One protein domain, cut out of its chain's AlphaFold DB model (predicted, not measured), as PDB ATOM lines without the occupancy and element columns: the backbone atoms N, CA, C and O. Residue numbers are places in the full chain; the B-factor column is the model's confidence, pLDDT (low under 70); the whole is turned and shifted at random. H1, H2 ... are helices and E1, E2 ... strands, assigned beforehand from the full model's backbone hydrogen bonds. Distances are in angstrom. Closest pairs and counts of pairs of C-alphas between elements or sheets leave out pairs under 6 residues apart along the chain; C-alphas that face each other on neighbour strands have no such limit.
ATOM      1  N   GLU A  17     314.033 154.540 251.170       66.69
ATOM      2  CA  GLU A  17     312.796 154.184 250.458       66.69
ATOM      3  C   GLU A  17     311.920 153.199 251.263       66.69
ATOM      4  O   GLU A  17     310.733 153.054 250.985       66.69
ATOM      5  N   ASN A  18     312.481 152.577 252.307       65.75
ATOM      6  CA  ASN A  18     311.831 151.558 253.132       65.75
ATOM      7  C   ASN A  18     311.541 152.061 254.553       65.75
ATOM      8  O   ASN A  18     311.935 151.435 255.538       65.75
ATOM      9  N   LEU A  19     310.845 153.192 254.675       67.69
ATOM     10  CA  LEU A  19     310.359 153.656 255.974       67.69
ATOM     11  C   LEU A  19     309.294 152.686 256.509       67.69
ATOM     12  O   LEU A  19     308.159 152.640 256.032       67.69
ATOM     13  N   LEU A  20     309.673 151.907 257.521       70.12
ATOM     14  CA  LEU A  20     308.752 151.115 258.329       70.12
ATOM     15  C   LEU A  20     308.129 152.032 259.379       70.12
ATOM     16  O   LEU A  20     308.731 152.338 260.401       70.12
ATOM     17  N   TRP A  21     306.913 152.496 259.106       74.50
ATOM     18  CA  TRP A  21     306.153 153.288 260.064       74.50
ATOM     19  C   TRP A  21     305.488 152.375 261.096       74.50
ATOM     20  O   TRP A  21     304.606 151.584 260.754       74.50
ATOM     21  N   ASP A  22     305.862 152.512 262.369       76.94
ATOM     22  CA  ASP A  22     305.211 151.782 263.464       76.94
ATOM     23  C   ASP A  22     303.763 152.239 263.685       76.94
ATOM     24  O   ASP A  22     302.869 151.428 263.962       76.94
ATOM     25  N   LYS A  23     303.528 153.551 263.564       79.69
ATOM     26  CA  LYS A  23     302.231 154.206 263.764       79.69
ATOM     27  C   LYS A  23     302.078 155.370 262.787       79.69
ATOM     28  O   LYS A  23     303.016 156.137 262.585       79.69
ATOM     29  N   VAL A  24     300.878 155.533 262.235       85.88
ATOM     30  CA  VAL A  24     300.510 156.678 261.392       85.88
ATOM     31  C   VAL A  24     299.277 157.338 261.993       85.88
ATOM     32  O   VAL A  24     298.251 156.681 262.159       85.88
ATOM     33  N   TYR A  25     299.364 158.628 262.320       86.81
ATOM     34  CA  TYR A  25     298.244 159.406 262.855       86.81
ATOM     35  C   TYR A  25     297.622 160.280 261.769       86.81
ATOM     36  O   TYR A  25     298.329 160.850 260.941       86.81
ATOM     37  N   SER A  26     296.298 160.403 261.778       87.25
ATOM     38  CA  SER A  26     295.560 161.236 260.825       87.25
ATOM     39  C   SER A  26     294.343 161.877 261.481       87.25
ATOM     40  O   SER A  26     293.701 161.285 262.347       87.25
ATOM     41  N   SER A  27     294.002 163.084 261.049       87.25
ATOM     42  CA  SER A  27     292.814 163.804 261.498       87.25
ATOM     43  C   SER A  27     291.556 163.262 260.810       87.25
ATOM     44  O   SER A  27     291.504 163.118 259.590       87.25
ATOM     45  N   LYS A  28     290.493 162.978 261.574       83.00
ATOM     46  CA  LYS A  28     289.219 162.469 261.013       83.00
ATOM     47  C   LYS A  28     288.554 163.434 260.033       83.00
ATOM     48  O   LYS A  28     287.794 162.989 259.178       83.00
ATOM     49  N   LYS A  29     288.789 164.733 260.213       79.31
ATOM     50  CA  LYS A  29     288.170 165.820 259.447       79.31
ATOM     51  C   LYS A  29     289.185 166.566 258.582       79.31
ATOM     52  O   LYS A  29     288.973 167.730 258.274       79.31
ATOM     53  N   ASP A  30     290.272 165.894 258.215       76.50
ATOM     54  CA  ASP A  30     291.286 166.482 257.354       76.50
ATOM     55  C   ASP A  30     290.707 166.785 255.960       76.50
ATOM     56  O   ASP A  30     290.280 165.876 255.241       76.50
ATOM     57  N   GLU A  31     290.676 168.067 255.594       74.88
ATOM     58  CA  GLU A  31     290.199 168.537 254.286       74.88
ATOM     59  C   GLU A  31     291.289 168.496 253.201       74.88
ATOM     60  O   GLU A  31     290.971 168.534 252.013       74.88
ATOM     61  N   ILE A  32     292.564 168.392 253.589       79.75
ATOM     62  CA  ILE A  32     293.710 168.368 252.668       79.75
ATOM     63  C   ILE A  32     294.089 166.921 252.331       79.75
ATOM     64  O   ILE A  32     294.314 166.594 251.165       79.75
ATOM     65  N   PHE A  33     294.117 166.036 253.333       77.75
ATOM     66  CA  PHE A  33     294.418 164.612 253.175       77.75
ATOM     67  C   PHE A  33     293.213 163.748 253.561       77.75
ATOM     68  O   PHE A  33     293.117 163.283 254.700       77.75
ATOM     69  N   PRO A  34     292.285 163.482 252.623       80.00
ATOM     70  CA  PRO A  34     291.050 162.791 252.946       80.00
ATOM     71  C   PRO A  34     291.324 161.383 253.512       80.00
ATOM     72  O   PRO A  34     292.117 160.627 252.935       80.00
ATOM     73  N   PRO A  35     290.610 160.962 254.576       79.00
ATOM     74  CA  PRO A  35     290.820 159.676 255.249       79.00
ATOM     75  C   PRO A  35     290.829 158.451 254.327       79.00
ATOM     76  O   PRO A  35     291.507 157.463 254.603       79.00
ATOM     77  N   ASN A  36     290.075 158.498 253.227       82.69
ATOM     78  CA  ASN A  36     289.988 157.396 252.270       82.69
ATOM     79  C   ASN A  36     291.281 157.205 251.467       82.69
ATOM     80  O   ASN A  36     291.639 156.068 251.177       82.69
ATOM     81  N   ALA A  37     291.999 158.283 251.142       81.00
ATOM     82  CA  ALA A  37     293.285 158.183 250.456       81.00
ATOM     83  C   ALA A  37     294.341 157.549 251.375       81.00
ATOM     84  O   ALA A  37     295.074 156.653 250.963       81.00
ATOM     85  N   LEU A  38     294.351 157.945 252.651       81.88
ATOM     86  CA  LEU A  38     295.306 157.446 253.642       81.88
ATOM     87  C   LEU A  38     295.089 155.971 253.999       81.88
ATOM     88  O   LEU A  38     296.058 155.228 254.127       81.88
ATOM     89  N   LYS A  39     293.832 155.517 254.090       82.69
ATOM     90  CA  LYS A  39     293.504 154.097 254.319       82.69
ATOM     91  C   LYS A  39     294.054 153.163 253.239       82.69
ATOM     92  O   LYS A  39     294.335 152.010 253.535       82.69
ATOM     93  N   ASN A  40     294.196 153.651 252.007       80.81
ATOM     94  CA  ASN A  40     294.746 152.862 250.905       80.81
ATOM     95  C   ASN A  40     296.281 152.847 250.895       80.81
ATOM     96  O   ASN A  40     296.871 151.954 250.297       80.81
ATOM     97  N   ALA A  41     296.923 153.824 251.540       81.62
ATOM     98  CA  ALA A  41     298.376 153.952 251.582       81.62
ATOM     99  C   ALA A  41     299.009 153.239 252.788       81.62
ATOM    100  O   ALA A  41     300.154 152.801 252.709       81.62
ATOM    101  N   PHE A  42     298.278 153.103 253.900       82.94
ATOM    102  CA  PHE A  42     298.828 152.601 255.158       82.94
ATOM    103  C   PHE A  42     297.915 151.567 255.819       82.94
ATOM    104  O   PHE A  42     296.709 151.765 255.957       82.94
ATOM    105  N   SER A  43     298.517 150.486 256.316       78.75
ATOM    106  CA  SER A  43     297.808 149.392 256.993       78.75
ATOM    107  C   SER A  43     297.433 149.698 258.448       78.75
ATOM    108  O   SER A  43     296.462 149.142 258.959       78.75
ATOM    109  N   LYS A  44     298.176 150.586 259.127       82.19
ATOM    110  CA  LYS A  44     297.955 150.980 260.529       82.19
ATOM    111  C   LYS A  44     297.770 152.491 260.653       82.19
ATOM    112  O   LYS A  44     298.723 153.217 260.925       82.19
ATOM    113  N   LEU A  45     296.531 152.950 260.475       87.38
ATOM    114  CA  LEU A  45     296.146 154.349 260.680       87.38
ATOM    115  C   LEU A  45     295.394 154.538 262.003       87.38
ATOM    116  O   LEU A  45     294.413 153.842 262.273       87.38
ATOM    117  N   ILE A  46     295.808 155.527 262.792       88.38
ATOM    118  CA  ILE A  46     295.154 155.953 264.029       88.38
ATOM    119  C   ILE A  46     294.501 157.310 263.777       88.38
ATOM    120  O   ILE A  46     295.165 158.303 263.489       88.38
ATOM    121  N   PHE A  47     293.176 157.351 263.881       88.44
ATOM    122  CA  PHE A  47     292.408 158.557 263.606       88.44
ATOM    123  C   PHE A  47     292.165 159.389 264.866       88.44
ATOM    124  O   PHE A  47     291.461 158.949 265.779       88.44
ATOM    125  N   LEU A  48     292.666 160.620 264.863       87.81
ATOM    126  CA  LEU A  48     292.509 161.611 265.924       87.81
ATOM    127  C   LEU A  48     291.360 162.574 265.605       87.81
ATOM    128  O   LEU A  48     290.987 162.770 264.444       87.81
ATOM    129  N   ASN A  49     290.773 163.172 266.639       84.44
ATOM    130  CA  ASN A  49     289.684 164.138 266.488       84.44
ATOM    131  C   ASN A  49     290.209 165.580 266.441       84.44
ATOM    132  O   ASN A  49     289.712 166.442 267.156       84.44
ATOM    133  N   GLU A  50     291.203 165.810 265.587       82.25
ATOM    134  CA  GLU A  50     291.790 167.124 265.332       82.25
ATOM    135  C   GLU A  50     291.361 167.651 263.951       82.25
ATOM    136  O   GLU A  50     290.924 166.859 263.107       82.25
ATOM    137  N   PRO A  51     291.423 168.974 263.706       72.44
ATOM    138  CA  PRO A  51     290.957 169.564 262.451       72.44
ATOM    139  C   PRO A  51     291.836 169.202 261.244       72.44
ATOM    140  O   PRO A  51     291.319 168.720 260.245       72.44
ATOM    141  N   HIS A  52     293.155 169.392 261.326       71.12
ATOM    142  CA  HIS A  52     294.068 169.065 260.221       71.12
ATOM    143  C   HIS A  52     295.405 168.552 260.759       71.12
ATOM    144  O   HIS A  52     295.741 167.381 260.601       71.12
ATOM    145  N   PHE A  53     296.114 169.374 261.532       76.12
ATOM    146  CA  PHE A  53     297.387 168.969 262.118       76.12
ATOM    147  C   PHE A  53     297.188 168.063 263.338       76.12
ATOM    148  O   PHE A  53     296.961 168.538 264.449       76.12
ATOM    149  N   ALA A  54     297.353 166.754 263.127       78.44
ATOM    150  CA  ALA A  54     297.364 165.731 264.175       78.44
ATOM    151  C   ALA A  54     298.374 166.027 265.302       78.44
ATOM    152  O   ALA A  54     298.189 165.573 266.425       78.44
ATOM    153  N   PHE A  55     299.411 166.824 265.019       78.19
ATOM    154  CA  PHE A  55     300.401 167.261 266.001       78.19
ATOM    155  C   PHE A  55     299.781 167.987 267.205       78.19
ATOM    156  O   PHE A  55     300.244 167.792 268.320       78.19
ATOM    157  N   PHE A  56     298.704 168.762 267.017       80.75
ATOM    158  CA  PHE A  56     298.058 169.489 268.120       80.75
ATOM    159  C   PHE A  56     297.351 168.590 269.135       80.75
ATOM    160  O   PHE A  56     296.986 169.059 270.211       80.75
ATOM    161  N   HIS A  57     297.182 167.310 268.813       83.44
ATOM    162  CA  HIS A  57     296.699 166.333 269.773       83.44
ATOM    163  C   HIS A  57     297.709 166.074 270.901       83.44
ATOM    164  O   HIS A  57     297.311 165.744 272.016       83.44
ATOM    165  N   PHE A  58     299.003 166.219 270.604       85.00
ATOM    166  CA  PHE A  58     300.099 165.888 271.506       85.00
ATOM    167  C   PHE A  58     300.654 167.155 272.170       85.00
ATOM    168  O   PHE A  58     300.827 168.199 271.539       85.00
TER     169      PHE A  58
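Overview. This is residues 17 to 58 of the 64 residues of the protein "DUF452 domain-containing protein" of Campylobacter jejuni (UniProt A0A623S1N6). Two short parallel strands, E1 and E2, lie side by side as a small ribbon, and the chain loops between them through one helix, H1, which runs back over the ribbon like a handle. A second, very short helix, H2, sits by the ends of the two strands, away from H1, while residues 17 to 23 lead into E1 from a far end as a tail. The printed part has 42 residues, with two named strands and two named helices in the order E1, H1, E2, H2; the sheet's order is E1, E2, parallel. The class is mixed, helices and strands, though 19 residues, under half, are in named elements. The whole is compact, with a radius of gyration of the C-alphas of 10.4 A, and the C-alphas span 29 by 22 by 15 A.

Arrangement. E1, residues 24 to 27, and E2, residues 45 to 48, are parallel neighbours, with 37 degrees between their directions. C-alphas 25 and 46 face each other at 4.8 A. N 46 and O 24 are 2.8 A apart and N 26 and O 46 are 2.9 A apart, both within hydrogen-bond range. H1, residues 35 to 41, comes between these strands along the chain; E1, H1 and E2 form a strand-helix-strand unit, two parallel neighbour strands with a helix between, and its crossover is right-handed. The closest C-alphas of E1 and H1 are those of Ser 26 and Pro 35, 7.5 A apart. Those of H1 and E2 are Lys 39 and Leu 45, 6.9 A apart. H2, residues 54 to 57, has its closest C-alpha to E1 in Ala 54, 5.6 A from that of Ser 27. The closest C-alphas of E2 and H2 are those of Leu 48 and Ala 54, 6.6 A apart. H1 and H2 are apart. In H1, 2 of 3 O i to N i+4 pairs are within hydrogen-bond range; H2 is too short for such a pair.

Along the chain. E1 begins at C-alpha 24, (300.510, 156.678, 261.392), and is 10.5 A long from first to last C-alpha. H1 begins at C-alpha 35, (290.820, 159.676, 255.249), and is 10.2 A long. E2 is 9.7 A long. H2 is 5.7 A long and ends at C-alpha 57, (296.699, 166.333, 269.773).

Size, cuts and confidence. The two C-alphas farthest apart are those of Glu 17 and Asn 49, at 29.8 A. The printed part has no cut. The links H1 to E2 and E2 to H2 are tight, and the link E1 to H1 is short. The mean pLDDT of the printed part is 79.9, and residues 17 to 19 are under 70.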